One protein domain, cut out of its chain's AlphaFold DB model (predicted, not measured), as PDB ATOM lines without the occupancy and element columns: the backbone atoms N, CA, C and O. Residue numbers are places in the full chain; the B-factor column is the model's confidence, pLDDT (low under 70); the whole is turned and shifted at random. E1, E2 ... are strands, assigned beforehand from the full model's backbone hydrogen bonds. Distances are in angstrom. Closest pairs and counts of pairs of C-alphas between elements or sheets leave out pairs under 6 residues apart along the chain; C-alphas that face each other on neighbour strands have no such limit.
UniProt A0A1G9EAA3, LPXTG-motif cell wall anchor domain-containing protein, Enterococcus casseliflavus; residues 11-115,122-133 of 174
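AT A GLANCE: This is residues 11 to 115 and 122 to 133 of the 174 residues of the protein "LPXTG-motif cell wall anchor domain-containing protein" of Enterococcus casseliflavus (UniProt A0A1G9EAA3). Little regular structure is present in this long, thin rod: the hairpin E1-E2 lies at one end, its turn at residues 26 to 31 sticking out, and the small hairpin E3-E4 lies toward the other, with unnamed stretches between. The 117 printed residues have no named helix and four strands, E1 to E4 in chain order, in two antiparallel two-stranded sheets; the class is all strand, with 21 residues in named elements. It is extended, radius of gyration of the C-alphas 22.3 A, spanning 83 by 30 by 21 A.

HOW THE PARTS SIT: E1, residues 19 to 25, and E2, residues 32 to 39, form an antiparallel hairpin at 161 degrees; N 20 and O 38 are 2.8 A apart, within hydrogen-bond range. E3, residues 57 to 59, and E4, residues 83 to 85, form another at 148 degrees, with N 58 and O 84 at 2.8 A. E2 and E3 are apart. Residues 45 to 46 pair antiparallel with 67 to 68.

IN THESE COORDINATES: E1 starts at C-alpha 19 (-45.940, 57.589, -44.087) and measures 19.5 A; E2 measures 20.9 A. E4 ends at C-alpha 85 (-31.636, 23.155, -60.001).

THE WHOLE: The C-alphas of Ala 28 and Thr 91, the farthest apart, are 83.1 A apart. Residues 116 to 121 are cut out, a 23.7 A gap between C-alphas 115 and 122. The links E2 to E3 and E3 to E4 are long. pLDDT is under 70 at residues 11, 88 to 115 and 122 to 133.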
ATOM      1  N   SER A  11     -38.181  38.912 -62.408       67.62
ATOM      2  CA  SER A  11     -38.571  40.291 -62.110       67.62
ATOM      3  C   SER A  11     -38.472  40.566 -60.611       67.62
ATOM      4  O   SER A  11     -39.060  39.821 -59.821       67.62
ATOM      5  N   LEU A  12     -37.810  41.662 -60.240       76.25
ATOM      6  CA  LEU A  12     -37.824  42.180 -58.876       76.25
ATOM      7  C   LEU A  12     -39.271  42.473 -58.446       76.25
ATOM      8  O   LEU A  12     -40.062  43.017 -59.223       76.25
ATOM      9  N   LYS A  13     -39.619  42.092 -57.215       84.31
ATOM     10  CA  LYS A  13     -40.875  42.473 -56.566       84.31
ATOM     11  C   LYS A  13     -40.573  43.558 -55.543       84.31
ATOM     12  O   LYS A  13     -39.642  43.406 -54.764       84.31
ATOM     13  N   VAL A  14     -41.338  44.643 -55.607       89.50
ATOM     14  CA  VAL A  14     -41.196  45.816 -54.743       89.50
ATOM     15  C   VAL A  14     -42.545  46.069 -54.097       89.50
ATOM     16  O   VAL A  14     -43.562  46.042 -54.793       89.50
ATOM     17  N   ASP A  15     -42.518  46.312 -52.796       91.31
ATOM     18  CA  ASP A  15     -43.652  46.783 -52.018       91.31
ATOM     19  C   ASP A  15     -43.269  48.097 -51.321       91.31
ATOM     20  O   ASP A  15     -42.087  48.365 -51.095       91.31
ATOM     21  N   THR A  16     -44.232  48.980 -51.072       94.06
ATOM     22  CA  THR A  16     -43.971  50.338 -50.591       94.06
ATOM     23  C   THR A  16     -45.028  50.786 -49.598       94.06
ATOM     24  O   THR A  16     -46.142  51.148 -49.972       94.06
ATOM     25  N   VAL A  17     -44.607  50.918 -48.343       90.94
ATOM     26  CA  VAL A  17     -45.387  51.576 -47.299       90.94
ATOM     27  C   VAL A  17     -45.073  53.068 -47.280       90.94
ATOM     28  O   VAL A  17     -43.919  53.489 -47.367       90.94
ATOM     29  N   THR A  18     -46.114  53.896 -47.184       92.94
ATOM     30  CA  THR A  18     -45.984  55.359 -47.178       92.94
ATOM     31  C   THR A  18     -46.424  55.936 -45.843       92.94
ATOM     32  O   THR A  18     -47.551  55.708 -45.411       92.94
ATOM     33  N   PHE A  19     -45.585  56.785 -45.255       92.38
ATOM     34  CA  PHE A  19     -45.940  57.589 -44.087       92.38
ATOM     35  C   PHE A  19     -46.127  59.054 -44.482       92.38
ATOM     36  O   PHE A  19     -45.375  59.611 -45.284       92.38
ATOM     37  N   THR A  20     -47.132  59.695 -43.893       92.44
ATOM     38  CA  THR A  20     -47.428  61.122 -44.063       92.44
ATOM     39  C   THR A  20     -47.531  61.793 -42.703       92.44
ATOM     40  O   THR A  20     -47.860  61.152 -41.712       92.44
ATOM     41  N   ARG A  21     -47.235  63.088 -42.632       94.62
ATOM     42  CA  ARG A  21     -47.475  63.892 -41.431       94.62
ATOM     43  C   ARG A  21     -48.033  65.245 -41.818       94.62
ATOM     44  O   ARG A  21     -47.736  65.760 -42.896       94.62
ATOM     45  N   THR A  22     -48.789  65.841 -40.907       89.94
ATOM     46  CA  THR A  22     -49.266  67.215 -41.084       89.94
ATOM     47  C   THR A  22     -48.146  68.203 -40.779       89.94
ATOM     48  O   THR A  22     -47.405  68.035 -39.808       89.94
ATOM     49  N   VAL A  23     -48.042  69.258 -41.584       94.75
ATOM     50  CA  VAL A  23     -47.168  70.404 -41.317       94.75
ATOM     51  C   VAL A  23     -48.036  71.645 -41.163       94.75
ATOM     52  O   VAL A  23     -48.809  71.977 -42.057       94.75
ATOM     53  N   ILE A  24     -47.914  72.322 -40.023       91.12
ATOM     54  CA  ILE A  24     -48.604  73.581 -39.740       91.12
ATOM     55  C   ILE A  24     -47.566  74.694 -39.755       91.12
ATOM     56  O   ILE A  24     -46.663  74.711 -38.921       91.12
ATOM     57  N   THR A  25     -47.710  75.636 -40.679       95.31
ATOM     58  CA  THR A  25     -46.848  76.816 -40.759       95.31
ATOM     59  C   THR A  25     -47.547  77.998 -40.109       95.31
ATOM     60  O   THR A  25     -48.664  78.361 -40.472       95.31
ATOM     61  N   ASN A  26     -46.890  78.619 -39.136       91.69
ATOM     62  CA  ASN A  26     -47.336  79.894 -38.601       91.69
ATOM     63  C   ASN A  26     -47.014  80.999 -39.619       91.69
ATOM     64  O   ASN A  26     -45.849  81.327 -39.814       91.69
ATOM     65  N   GLU A  27     -48.032  81.588 -40.246       94.00
ATOM     66  CA  GLU A  27     -47.846  82.567 -41.331       94.00
ATOM     67  C   GLU A  27     -47.138  83.858 -40.888       94.00
ATOM     68  O   GLU A  27     -46.412  84.459 -41.672       94.00
ATOM     69  N   ALA A  28     -47.290  84.269 -39.627       93.81
ATOM     70  CA  ALA A  28     -46.667  85.490 -39.112       93.81
ATOM     71  C   ALA A  28     -45.159  85.335 -38.840       93.81
ATOM     72  O   ALA A  28     -44.424  86.319 -38.861       93.81
ATOM     73  N   THR A  29     -44.695  84.114 -38.549       95.62
ATOM     74  CA  THR A  29     -43.299  83.833 -38.148       95.62
ATOM     75  C   THR A  29     -42.556  82.906 -39.109       95.62
ATOM     76  O   THR A  29     -41.349  82.728 -38.969       95.62
ATOM     77  N   GLY A  30     -43.261  82.260 -40.040       92.19
ATOM     78  CA  GLY A  30     -42.724  81.217 -40.916       92.19
ATOM     79  C   GLY A  30     -42.355  79.911 -40.201       92.19
ATOM     80  O   GLY A  30     -41.793  79.012 -40.823       92.19
ATOM     81  N   LYS A  31     -42.634  79.771 -38.898       92.06
ATOM     82  CA  LYS A  31     -42.248  78.583 -38.126       92.06
ATOM     83  C   LYS A  31     -43.156  77.395 -38.445       92.06
ATOM     84  O   LYS A  31     -44.376  77.507 -38.341       92.06
ATOM     85  N   ASN A  32     -42.546  76.242 -38.722       95.25
ATOM     86  CA  ASN A  32     -43.256  74.978 -38.905       95.25
ATOM     87  C   ASN A  32     -43.399  74.210 -37.585       95.25
ATOM     88  O   ASN A  32     -42.434  74.055 -36.833       95.25
ATOM     89  N   THR A  33     -44.587  73.661 -37.370       92.25
ATOM     90  CA  THR A  33     -44.884  72.626 -36.382       92.25
ATOM     91  C   THR A  33     -45.256  71.354 -37.133       92.25
ATOM     92  O   THR A  33     -46.075  71.387 -38.052       92.25
ATOM     93  N   TYR A  34     -44.646  70.238 -36.756       91.38
ATOM     94  CA  TYR A  34     -44.868  68.942 -37.387       91.38
ATOM     95  C   TYR A  34     -45.764  68.095 -36.491       91.38
ATOM     96  O   TYR A  34     -45.499  67.988 -35.297       91.38
ATOM     97  N   GLY A  35     -46.822  67.530 -37.066       89.94
ATOM     98  CA  GLY A  35     -47.625  66.504 -36.412       89.94
ATOM     99  C   GLY A  35     -46.954  65.133 -36.469       89.94
ATOM    100  O   GLY A  35     -45.892  64.967 -37.081       89.94
ATOM    101  N   GLU A  36     -47.621  64.156 -35.864       92.62
ATOM    102  CA  GLU A  36     -47.178  62.765 -35.869       92.62
ATOM    103  C   GLU A  36     -47.198  62.161 -37.276       92.62
ATOM    104  O   GLU A  36     -48.023  62.520 -38.126       92.62
ATOM    105  N   TRP A  37     -46.282  61.224 -37.511       94.56
ATOM    106  CA  TRP A  37     -46.319  60.386 -38.701       94.56
ATOM    107  C   TRP A  37     -47.497  59.421 -38.630       94.56
ATOM    108  O   TRP A  37     -47.821  58.882 -37.577       94.56
ATOM    109  N   GLN A  38     -48.143  59.216 -39.769       91.25
ATOM    110  CA  GLN A  38     -49.282  58.332 -39.948       91.25
ATOM    111  C   GLN A  38     -49.053  57.489 -41.197       91.25
ATOM    112  O   GLN A  38     -48.742  58.019 -42.270       91.25
ATOM    113  N   ALA A  39     -49.217  56.181 -41.048       92.44
ATOM    114  CA  ALA A  39     -49.249  55.251 -42.161       92.44
ATOM    115  C   ALA A  39     -50.425  55.576 -43.088       92.44
ATOM    116  O   ALA A  39     -51.569  55.729 -42.648       92.44
ATOM    117  N   LYS A  40     -50.161  55.667 -44.389       91.38
ATOM    118  CA  LYS A  40     -51.217  55.815 -45.385       91.38
ATOM    119  C   LYS A  40     -52.094  54.566 -45.348       91.38
ATOM    120  O   LYS A  40     -51.586  53.455 -45.376       91.38
ATOM    121  N   ASN A  41     -53.411  54.754 -45.283       94.62
ATOM    122  CA  ASN A  41     -54.389  53.661 -45.183       94.62
ATOM    123  C   ASN A  41     -54.172  52.718 -43.979       94.62
ATOM    124  O   ASN A  41     -54.652  51.589 -44.012       94.62
ATOM    125  N   ASN A  42     -53.471  53.170 -42.930       94.56
ATOM    126  CA  ASN A  42     -53.028  52.341 -41.800       94.56
ATOM    127  C   ASN A  42     -52.152  51.140 -42.202       94.56
ATOM    128  O   ASN A  42     -52.040  50.180 -41.441       94.56
ATOM    129  N   ASP A  43     -51.529  51.193 -43.377       94.94
ATOM    130  CA  ASP A  43     -50.632  50.151 -43.851       94.94
ATOM    131  C   ASP A  43     -49.252  50.287 -43.192       94.94
ATOM    132  O   ASP A  43     -48.594  51.320 -43.281       94.94
ATOM    133  N   THR A  44     -48.835  49.240 -42.490       96.25
ATOM    134  CA  THR A  44     -47.533  49.150 -41.809       96.25
ATOM    135  C   THR A  44     -46.869  47.810 -42.115       96.25
ATOM    136  O   THR A  44     -46.125  47.264 -41.294       96.25
ATOM    137  N   THR A  45     -47.185  47.244 -43.278       94.25
ATOM    138  CA  THR A  45     -46.837  45.877 -43.649       94.25
ATOM    139  C   THR A  45     -46.249  45.834 -45.052       94.25
ATOM    140  O   THR A  45     -46.754  46.498 -45.945       94.25
ATOM    141  N   PHE A  46     -45.199  45.041 -45.259       93.12
ATOM    142  CA  PHE A  46     -44.897  44.539 -46.598       93.12
ATOM    143  C   PHE A  46     -45.609  43.206 -46.789       93.12
ATOM    144  O   PHE A  46     -45.463  42.310 -45.951       93.12
ATOM    145  N   ASP A  47     -46.338  43.071 -47.887       92.19
ATOM    146  CA  ASP A  47     -47.129  41.901 -48.232       92.19
ATOM    147  C   ASP A  47     -46.262  40.648 -48.418       92.19
ATOM    148  O   ASP A  47     -45.105  40.683 -48.848       92.19
ATOM    149  N   ALA A  48     -46.855  39.485 -48.145       89.12
ATOM    150  CA  ALA A  48     -46.214  38.209 -48.437       89.12
ATOM    151  C   ALA A  48     -46.083  37.984 -49.954       89.12
ATOM    152  O   ALA A  48     -47.044  38.123 -50.715       89.12
ATOM    153  N   VAL A  49     -44.913  37.520 -50.397       85.50
ATOM    154  CA  VAL A  49     -44.634  37.257 -51.814       85.50
ATOM    155  C   VAL A  49     -44.360  35.776 -52.030       85.50
ATOM    156  O   VAL A  49     -43.404  35.212 -51.496       85.50
ATOM    157  N   LYS A  50     -45.186  35.134 -52.862       87.56
ATOM    158  CA  LYS A  50     -44.960  33.748 -53.289       87.56
ATOM    159  C   LYS A  50     -43.852  33.676 -54.331       87.56
ATOM    160  O   LYS A  50     -43.869  34.415 -55.319       87.56
ATOM    161  N   SER A  51     -42.936  32.736 -54.141       85.31
ATOM    162  CA  SER A  51     -41.911  32.421 -55.128       85.31
ATOM    163  C   SER A  51     -42.550  31.812 -56.369       85.31
ATOM    164  O   SER A  51     -43.514  31.047 -56.293       85.31
ATOM    165  N   LYS A  52     -42.029  32.176 -57.539       82.31
ATOM    166  CA  LYS A  52     -42.507  31.638 -58.808       82.31
ATOM    167  C   LYS A  52     -42.134  30.159 -58.909       82.31
ATOM    168  O   LYS A  52     -41.034  29.766 -58.555       82.31
ATOM    169  N   ASN A  53     -43.023  29.346 -59.467       84.31
ATOM    170  CA  ASN A  53     -42.665  27.994 -59.871       84.31
ATOM    171  C   ASN A  53     -41.844  28.029 -61.179       84.31
ATOM    172  O   ASN A  53     -42.240  28.687 -62.146       84.31
ATOM    173  N   ILE A  54     -40.689  27.364 -61.181       80.69
ATOM    174  CA  ILE A  54     -39.800  27.249 -62.339       80.69
ATOM    175  C   ILE A  54     -39.492  25.766 -62.545       80.69
ATOM    176  O   ILE A  54     -38.887  25.139 -61.679       80.69
ATOM    177  N   ASP A  55     -39.874  25.223 -63.700       82.12
ATOM    178  CA  ASP A  55     -39.652  23.814 -64.032       82.12
ATOM    179  C   ASP A  55     -38.176  23.421 -63.903       82.12
ATOM    180  O   ASP A  55     -37.277  24.086 -64.422       82.12
ATOM    181  N   GLY A  56     -37.924  22.312 -63.205       82.88
ATOM    182  CA  GLY A  56     -36.571  21.809 -62.971       82.88
ATOM    183  C   GLY A  56     -35.758  22.603 -61.942       82.88
ATOM    184  O   GLY A  56     -34.574  22.314 -61.781       82.88
ATOM    185  N   TYR A  57     -36.365  23.560 -61.234       85.50
ATOM    186  CA  TYR A  57     -35.757  24.291 -60.123       85.50
ATOM    187  C   TYR A  57     -36.672  24.297 -58.893       85.50
ATOM    188  O   TYR A  57     -37.893  24.209 -58.993       85.50
ATOM    189  N   THR A  58     -36.069  24.458 -57.721       83.38
ATOM    190  CA  THR A  58     -36.750  24.625 -56.438       83.38
ATOM    191  C   THR A  58     -36.227  25.890 -55.772       83.38
ATOM    192  O   THR A  58     -35.015  26.086 -55.675       83.38
ATOM    193  N   ALA A  59     -37.132  26.769 -55.342       84.06
ATOM    194  CA  ALA A  59     -36.771  27.943 -54.556       84.06
ATOM    195  C   ALA A  59     -36.346  27.521 -53.140       84.06
ATOM    196  O   ALA A  59     -36.973  26.647 -52.542       84.06
ATOM    197  N   ASP A  60     -35.319  28.167 -52.594       82.62
ATOM    198  CA  ASP A  60     -34.903  28.028 -51.192       82.62
ATOM    199  C   ASP A  60     -36.000  28.461 -50.205       82.62
ATOM    200  O   ASP A  60     -36.154  27.879 -49.133       82.62
ATOM    201  N   VAL A  61     -36.795  29.456 -50.598       83.88
ATOM    202  CA  VAL A  61     -37.965  29.946 -49.875       83.88
ATOM    203  C   VAL A  61     -39.170  29.910 -50.809       83.88
ATOM    204  O   VAL A  61     -39.164  30.526 -51.871       83.88
ATOM    205  N   THR A  62     -40.237  29.215 -50.417       85.81
ATOM    206  CA  THR A  62     -41.476  29.112 -51.214       85.81
ATOM    207  C   THR A  62     -42.351  30.360 -51.108       85.81
ATOM    208  O   THR A  62     -43.085  30.702 -52.035       85.81
ATOM    209  N   THR A  63     -42.301  31.055 -49.975       88.38
ATOM    210  CA  THR A  63     -43.014  32.311 -49.735       88.38
ATOM    211  C   THR A  63     -42.195  33.178 -48.795       88.38
ATOM    212  O   THR A  63     -41.898  32.776 -47.669       88.38
ATOM    213  N   VAL A  64     -41.850  34.376 -49.256       85.81
ATOM    214  CA  VAL A  64     -41.367  35.444 -48.388       85.81
ATOM    215  C   VAL A  64     -42.549  35.898 -47.545       85.81
ATOM    216  O   VAL A  64     -43.592  36.268 -48.087       85.81
ATOM    217  N   LYS A  65     -42.416  35.787 -46.223       87.19
ATOM    218  CA  LYS A  65     -43.495  36.130 -45.298       87.19
ATOM    219  C   LYS A  65     -43.714  37.637 -45.262       87.19
ATOM    220  O   LYS A  65     -42.790  38.408 -45.503       87.19
ATOM    221  N   GLU A  66     -44.937  38.011 -44.909       91.00
ATOM    222  CA  GLU A  66     -45.302  39.389 -44.593       91.00
ATOM    223  C   GLU A  66     -44.340  39.976 -43.547       91.00
ATOM    224  O   GLU A  66     -43.955  39.299 -42.584       91.00
ATOM    225  N   GLN A  67     -43.960  41.240 -43.728       89.12
ATOM    226  CA  GLN A  67     -43.149  41.982 -42.769       89.12
ATOM    227  C   GLN A  67     -43.990  43.070 -42.111       89.12
ATOM    228  O   GLN A  67     -44.276  44.088 -42.724       89.12
ATOM    229  N   THR A  68     -44.368  42.863 -40.853       93.31
ATOM    230  CA  THR A  68     -45.287  43.750 -40.126       93.31
ATOM    231  C   THR A  68     -44.581  44.776 -39.248       93.31
ATOM    232  O   THR A  68     -43.453  44.533 -38.814       93.31
ATOM    233  N   GLY A  69     -45.307  45.821 -38.849       90.94
ATOM    234  CA  GLY A  69     -44.871  46.759 -37.812       90.94
ATOM    235  C   GLY A  69     -43.841  47.764 -38.311       90.94
ATOM    236  O   GLY A  69     -42.977  48.169 -37.543       90.94
ATOM    237  N   LEU A  70     -43.922  48.116 -39.594       92.50
ATOM    238  CA  LEU A  70     -43.033  49.090 -40.206       92.50
ATOM    239  C   LEU A  70     -43.248  50.478 -39.595       92.50
ATOM    240  O   LEU A  70     -44.391  50.901 -39.387       92.50
ATOM    241  N   THR A  71     -42.157  51.192 -39.342       92.31
ATOM    242  CA  THR A  71     -42.158  52.590 -38.896       92.31
ATOM    243  C   THR A  71     -41.414  53.482 -39.887       92.31
ATOM    244  O   THR A  71     -40.787  53.022 -40.836       92.31
ATOM    245  N   VAL A  72     -41.490  54.799 -39.692       91.88
ATOM    246  CA  VAL A  72     -40.814  55.771 -40.568       91.88
ATOM    247  C   VAL A  72     -39.287  55.780 -40.388       91.88
ATOM    248  O   VAL A  72     -38.571  56.377 -41.191       91.88
ATOM    249  N   GLU A  73     -38.793  55.156 -39.320       92.44
ATOM    250  CA  GLU A  73     -37.375  54.987 -39.010       92.44
ATOM    251  C   GLU A  73     -36.788  53.696 -39.586       92.44
ATOM    252  O   GLU A  73     -35.564  53.556 -39.589       92.44
ATOM    253  N   ASP A  74     -37.628  52.767 -40.056       89.50
ATOM    254  CA  ASP A  74     -37.157  51.545 -40.699       89.50
ATOM    255  C   ASP A  74     -36.388  51.868 -41.985       89.50
ATOM    256  O   ASP A  74     -36.805  52.683 -42.812       89.50
ATOM    257  N   GLU A  75     -35.257  51.188 -42.157       90.38
ATOM    258  CA  GLU A  75     -34.525  51.171 -43.420       90.38
ATOM    259  C   GLU A  75     -35.197  50.219 -44.423       90.38
ATOM    260  O   GLU A  75     -35.943  49.304 -44.049       90.38
ATOM    261  N   ASP A  76     -34.896  50.414 -45.709       87.12
ATOM    262  CA  ASP A  76     -35.351  49.527 -46.779       87.12
ATOM    263  C   ASP A  76     -34.908  48.079 -46.515       87.12
ATOM    264  O   ASP A  76     -33.798  47.809 -46.047       87.12
ATOM    265  N   ARG A  77     -35.783  47.124 -46.847       83.75
ATOM    266  CA  ARG A  77     -35.534  45.692 -46.650       83.75
ATOM    267  C   ARG A  77     -35.376  45.003 -47.997       83.75
ATOM    268  O   ARG A  77     -36.264  45.065 -48.843       83.75
ATOM    269  N   GLU A  78     -34.259  44.305 -48.173       85.75
ATOM    270  CA  GLU A  78     -33.987  43.505 -49.368       85.75
ATOM    271  C   GLU A  78     -33.948  42.018 -49.010       85.75
ATOM    272  O   GLU A  78     -33.210  41.585 -48.123       85.75
ATOM    273  N   LEU A  79     -34.753  41.218 -49.711       80.25
ATOM    274  CA  LEU A  79     -34.827  39.769 -49.539       80.25
ATOM    275  C   LEU A  79     -34.557  39.088 -50.878       80.25
ATOM    276  O   LEU A  79     -35.145  39.437 -51.900       80.25
ATOM    277  N   THR A  80     -33.660  38.103 -50.866       81.62
ATOM    278  CA  THR A  80     -33.273  37.341 -52.059       81.62
ATOM    279  C   THR A  80     -33.829  35.927 -51.974       81.62
ATOM    280  O   THR A  80     -33.683  35.270 -50.949       81.62
ATOM    281  N   VAL A  81     -34.438  35.465 -53.068       81.19
ATOM    282  CA  VAL A  81     -34.866  34.072 -53.259       81.19
ATOM    283  C   VAL A  81     -33.940  33.423 -54.279       81.19
ATOM    284  O   VAL A  81     -33.775  33.939 -55.389       81.19
ATOM    285  N   THR A  82     -33.360  32.282 -53.920       82.75
ATOM    286  CA  THR A  82     -32.430  31.530 -54.766       82.75
ATOM    287  C   THR A  82     -33.105  30.285 -55.326       82.75
ATOM    288  O   THR A  82     -33.700  29.503 -54.592       82.75
ATOM    289  N   TYR A  83     -32.973  30.060 -56.634       81.50
ATOM    290  CA  TYR A  83     -33.485  28.860 -57.296       81.50
ATOM    291  C   TYR A  83     -32.375  27.838 -57.501       81.50
ATOM    292  O   TYR A  83     -31.381  28.100 -58.180       81.50
ATOM    293  N   ILE A  84     -32.572  26.649 -56.944       82.81
ATOM    294  CA  ILE A  84     -31.633  25.534 -56.992       82.81
ATOM    295  C   ILE A  84     -32.136  24.536 -58.030       82.81
ATOM    296  O   ILE A  84     -33.296  24.136 -57.992       82.81
ATOM    297  N   LYS A  85     -31.278  24.142 -58.977       85.94
ATOM    298  CA  LYS A  85     -31.636  23.155 -60.001       85.94
ATOM    299  C   LYS A  85     -31.944  21.807 -59.341       85.94
ATOM    300  O   LYS A  85     -31.140  21.309 -58.555       85.94
ATOM    301  N   ASN A  86     -33.073  21.210 -59.698       84.19
ATOM    302  CA  ASN A  86     -33.467  19.895 -59.215       84.19
ATOM    303  C   ASN A  86     -32.522  18.821 -59.782       84.19
ATOM    304  O   ASN A  86     -32.069  18.943 -60.929       84.19
ATOM    305  N   PRO A  87     -32.225  17.755 -59.019       83.88
ATOM    306  CA  PRO A  87     -31.469  16.627 -59.542       83.88
ATOM    307  C   PRO A  87     -32.222  15.996 -60.721       83.88
ATOM    308  O   PRO A  87     -33.428  15.763 -60.652       83.88
ATOM    309  N   THR A  88     -31.516  15.737 -61.820       68.88
ATOM    310  CA  THR A  88     -32.068  15.014 -62.970       68.88
ATOM    311  C   THR A  88     -31.907  13.520 -62.725       68.88
ATOM    312  O   THR A  88     -30.811  12.994 -62.919       68.88
ATOM    313  N   ASP A  89     -32.970  12.838 -62.307       57.22
ATOM    314  CA  ASP A  89     -32.997  11.375 -62.351       57.22
ATOM    315  C   ASP A  89     -33.255  10.929 -63.804       57.22
ATOM    316  O   ASP A  89     -34.253  11.346 -64.397       57.22
ATOM    317  N   PRO A  90     -32.399  10.092 -64.420       54.88
ATOM    318  CA  PRO A  90     -32.571   9.655 -65.809       54.88
ATOM    319  C   PRO A  90     -33.746   8.678 -66.024       54.88
ATOM    320  O   PRO A  90     -33.960   8.223 -67.145       54.88
ATOM    321  N   THR A  91     -34.524   8.350 -64.988       42.19
ATOM    322  CA  THR A  91     -35.610   7.360 -65.046       42.19
ATOM    323  C   THR A  91     -36.825   7.760 -64.202       42.19
ATOM    324  O   THR A  91     -37.183   7.033 -63.282       42.19
ATOM    325  N   ASN A  92     -37.485   8.893 -64.477       42.06
ATOM    326  CA  ASN A  92     -38.878   9.079 -64.039       42.06
ATOM    327  C   ASN A  92     -39.596  10.220 -64.798       42.06
ATOM    328  O   ASN A  92     -39.141  11.364 -64.714       42.06
ATOM    329  N   PRO A  93     -40.722   9.982 -65.504       44.72
ATOM    330  CA  PRO A  93     -41.590  11.071 -65.952       44.72
ATOM    331  C   PRO A  93     -42.174  11.753 -64.705       44.72
ATOM    332  O   PRO A  93     -42.988  11.178 -63.989       44.72
ATOM    333  N   THR A  94     -41.674  12.946 -64.386       42.84
ATOM    334  CA  THR A  94     -41.971  13.623 -63.118       42.84
ATOM    335  C   THR A  94     -43.395  14.180 -63.130       42.84
ATOM    336  O   THR A  94     -43.702  15.117 -63.862       42.84
ATOM    337  N   ASP A  95     -44.244  13.571 -62.306       40.22
ATOM    338  CA  ASP A  95     -45.540  14.075 -61.846       40.22
ATOM    339  C   ASP A  95     -45.350  15.432 -61.113       40.22
ATOM    340  O   ASP A  95     -44.487  15.512 -60.229       40.22
ATOM    341  N   PRO A  96     -46.106  16.506 -61.437       48.31
ATOM    342  CA  PRO A  96     -45.884  17.860 -60.908       48.31
ATOM    343  C   PRO A  96     -46.172  18.064 -59.409       48.31
ATOM    344  O   PRO A  96     -46.039  19.184 -58.921       48.31
ATOM    345  N   SER A  97     -46.594  17.041 -58.660       44.28
ATOM    346  CA  SER A  97     -47.152  17.215 -57.309       44.28
ATOM    347  C   SER A  97     -46.265  16.701 -56.162       44.28
ATOM    348  O   SER A  97     -46.758  16.051 -55.237       44.28
ATOM    349  N   LYS A  98     -44.961  17.012 -56.154       39.81
ATOM    350  CA  LYS A  98     -44.156  16.911 -54.921       39.81
ATOM    351  C   LYS A  98     -43.695  18.280 -54.436       39.81
ATOM    352  O   LYS A  98     -42.660  18.789 -54.849       39.81
ATOM    353  N   GLU A  99     -44.468  18.824 -53.505       36.50
ATOM    354  CA  GLU A  99     -44.062  19.885 -52.585       36.50
ATOM    355  C   GLU A  99     -42.881  19.382 -51.723       36.50
ATOM    356  O   GLU A  99     -43.043  18.406 -50.979       36.50
ATOM    357  N   PRO A 100     -41.669  19.961 -51.828       40.69
ATOM    358  CA  PRO A 100     -40.559  19.604 -50.953       40.69
ATOM    359  C   PRO A 100     -40.759  20.252 -49.579       40.69
ATOM    360  O   PRO A 100     -41.135  21.416 -49.473       40.69
ATOM    361  N   GLY A 101     -40.514  19.465 -48.531       32.06
ATOM    362  CA  GLY A 101     -40.897  19.745 -47.151       32.06
ATOM    363  C   GLY A 101     -40.455  21.092 -46.576       32.06
ATOM    364  O   GLY A 101     -39.327  21.551 -46.745       32.06
ATOM    365  N   ASN A 102     -41.375  21.661 -45.799       36.50
ATOM    366  CA  ASN A 102     -41.202  22.830 -44.952       36.50
ATOM    367  C   ASN A 102     -39.994  22.672 -44.017       36.50
ATOM    368  O   ASN A 102     -40.082  21.981 -43.004       36.50
ATOM    369  N   THR A 103     -38.898  23.375 -44.298       28.47
ATOM    370  CA  THR A 103     -37.959  23.777 -43.244       28.47
ATOM    371  C   THR A 103     -38.160  25.273 -43.020       28.47
ATOM    372  O   THR A 103     -37.782  26.066 -43.883       28.47
ATOM    373  N   PRO A 104     -38.800  25.698 -41.917       31.36
ATOM    374  CA  PRO A 104     -38.926  27.110 -41.595       31.36
ATOM    375  C   PRO A 104     -37.531  27.679 -41.336       31.36
ATOM    376  O   PRO A 104     -36.967  27.466 -40.264       31.36
ATOM    377  N   ASN A 105     -36.958  28.406 -42.296       35.78
ATOM    378  CA  ASN A 105     -35.865  29.300 -41.948       35.78
ATOM    379  C   ASN A 105     -36.488  30.474 -41.186       35.78
ATOM    380  O   ASN A 105     -37.381  31.163 -41.691       35.78
ATOM    381  N   ASN A 106     -36.105  30.613 -39.919       32.38
ATOM    382  CA  ASN A 106     -36.687  31.575 -38.996       32.38
ATOM    383  C   ASN A 106     -36.221  32.982 -39.393       32.38
ATOM    384  O   ASN A 106     -35.162  33.440 -38.976       32.38
ATOM    385  N   GLN A 107     -36.994  33.658 -40.242       41.62
ATOM    386  CA  GLN A 107     -36.874  35.100 -40.426       41.62
ATOM    387  C   GLN A 107     -37.352  35.760 -39.129       41.62
ATOM    388  O   GLN A 107     -38.551  35.864 -38.875       41.62
ATOM    389  N   THR A 108     -36.403  36.117 -38.264       32.06
ATOM    390  CA  THR A 108     -36.688  36.752 -36.975       32.06
ATOM    391  C   THR A 108     -37.367  38.104 -37.192       32.06
ATOM    392  O   THR A 108     -36.816  39.006 -37.820       32.06
ATOM    393  N   LYS A 109     -38.580  38.215 -36.648       40.88
ATOM    394  CA  LYS A 109     -39.419  39.414 -36.572       40.88
ATOM    395  C   LYS A 109     -38.849  40.401 -35.532       40.88
ATOM    396  O   LYS A 109     -38.588  39.968 -34.412       40.88
ATOM    397  N   PRO A 110     -38.720  41.706 -35.824       35.16
ATOM    398  CA  PRO A 110     -38.610  42.731 -34.788       35.16
ATOM    399  C   PRO A 110     -39.990  42.964 -34.152       35.16
ATOM    400  O   PRO A 110     -40.971  43.239 -34.842       35.16
ATOM    401  N   GLU A 111     -40.093  42.782 -32.839       26.75
ATOM    402  CA  GLU A 111     -41.324  42.953 -32.064       26.75
ATOM    403  C   GLU A 111     -41.446  44.407 -31.580       26.75
ATOM    404  O   GLU A 111     -40.515  44.933 -30.972       26.75
ATOM    405  N   ALA A 112     -42.578  45.062 -31.860       31.69
ATOM    406  CA  ALA A 112     -42.861  46.441 -31.456       31.69
ATOM    407  C   ALA A 112     -44.019  46.501 -30.446       31.69
ATOM    408  O   ALA A 112     -45.059  45.865 -30.629       31.69
ATOM    409  N   THR A 113     -43.820  47.298 -29.394       25.25
ATOM    410  CA  THR A 113     -44.738  47.537 -28.268       25.25
ATOM    411  C   THR A 113     -45.560  48.819 -28.492       25.25
ATOM    412  O   THR A 113     -45.010  49.854 -28.861       25.25
ATOM    413  N   THR A 114     -46.872  48.755 -28.248       27.61
ATOM    414  CA  THR A 114     -47.902  49.825 -28.335       27.61
ATOM    415  C   THR A 114     -47.791  50.878 -27.206       27.61
ATOM    416  O   THR A 114     -47.242  50.519 -26.160       27.61
ATOM    417  N   PRO A 115     -48.325  52.137 -27.322       32.25
ATOM    418  CA  PRO A 115     -49.789  52.414 -27.275       32.25
ATOM    419  C   PRO A 115     -50.378  53.700 -27.968       32.25
ATOM    420  O   PRO A 115     -49.802  54.778 -27.936       32.25
ATOM    421  N   THR A 122     -59.605  70.315 -37.697       25.69
ATOM    422  CA  THR A 122     -59.607  70.364 -39.183       25.69
ATOM    423  C   THR A 122     -58.985  71.638 -39.817       25.69
ATOM    424  O   THR A 122     -59.234  72.728 -39.313       25.69
ATOM    425  N   ALA A 123     -58.347  71.460 -41.000       28.23
ATOM    426  CA  ALA A 123     -57.977  72.405 -42.101       28.23
ATOM    427  C   ALA A 123     -56.769  73.363 -41.901       28.23
ATOM    428  O   ALA A 123     -56.608  73.919 -40.827       28.23
ATOM    429  N   LYS A 124     -55.886  73.672 -42.876       28.38
ATOM    430  CA  LYS A 124     -55.694  73.319 -44.306       28.38
ATOM    431  C   LYS A 124     -54.332  72.608 -44.477       28.38
ATOM    432  O   LYS A 124     -53.349  73.048 -43.892       28.38
ATOM    433  N   VAL A 125     -54.291  71.520 -45.251       27.53
ATOM    434  CA  VAL A 125     -53.219  70.503 -45.231       27.53
ATOM    435  C   VAL A 125     -52.323  70.594 -46.475       27.53
ATOM    436  O   VAL A 125     -52.798  70.303 -47.570       27.53
ATOM    437  N   PRO A 126     -51.033  70.943 -46.342       31.42
ATOM    438  CA  PRO A 126     -50.012  70.525 -47.294       31.42
ATOM    439  C   PRO A 126     -49.443  69.158 -46.866       31.42
ATOM    440  O   PRO A 126     -48.773  69.044 -45.839       31.42
ATOM    441  N   GLU A 127     -49.731  68.106 -47.636       28.84
ATOM    442  CA  GLU A 127     -49.136  66.773 -47.454       28.84
ATOM    443  C   GLU A 127     -47.696  66.774 -47.982       28.84
ATOM    444  O   GLU A 127     -47.436  67.192 -49.109       28.84
ATOM    445  N   THR A 128     -46.737  66.312 -47.178       27.77
ATOM    446  CA  THR A 128     -45.361  66.062 -47.637       27.77
ATOM    447  C   THR A 128     -45.132  64.556 -47.717       27.77
ATOM    448  O   THR A 128     -45.164  63.870 -46.695       27.77
ATOM    449  N   THR A 129     -44.903  64.047 -48.927       25.47
ATOM    450  CA  THR A 129     -44.626  62.634 -49.213       25.47
ATOM    451  C   THR A 129     -43.146  62.329 -48.988       25.47
ATOM    452  O   THR A 129     -42.282  62.992 -49.559       25.47
ATOM    453  N   LYS A 130     -42.840  61.308 -48.183       34.38
ATOM    454  CA  LYS A 130     -41.544  60.627 -48.225       34.38
ATOM    455  C   LYS A 130     -41.761  59.261 -48.862       34.38
ATOM    456  O   LYS A 130     -42.561  58.477 -48.364       34.38
ATOM    457  N   THR A 131     -41.073  59.014 -49.967       26.00
ATOM    458  CA  THR A 131     -41.059  57.720 -50.649       26.00
ATOM    459  C   THR A 131     -39.761  57.021 -50.274       26.00
ATOM    460  O   THR A 131     -38.686  57.537 -50.575       26.00
ATOM    461  N   ALA A 132     -39.853  55.862 -49.630       26.52
ATOM    462  CA  ALA A 132     -38.754  54.909 -49.580       26.52
ATOM    463  C   ALA A 132     -38.576  54.360 -51.006       26.52
ATOM    464  O   ALA A 132     -39.441  53.663 -51.527       26.52
ATOM    465  N   THR A 133     -37.542  54.823 -51.709       25.92
ATOM    466  CA  THR A 133     -37.197  54.366 -53.060       25.92
ATOM    467  C   THR A 133     -35.814  53.751 -52.990       25.92
ATOM    468  O   THR A 133     -34.831  54.475 -52.827       25.92
TER     469      THR A 133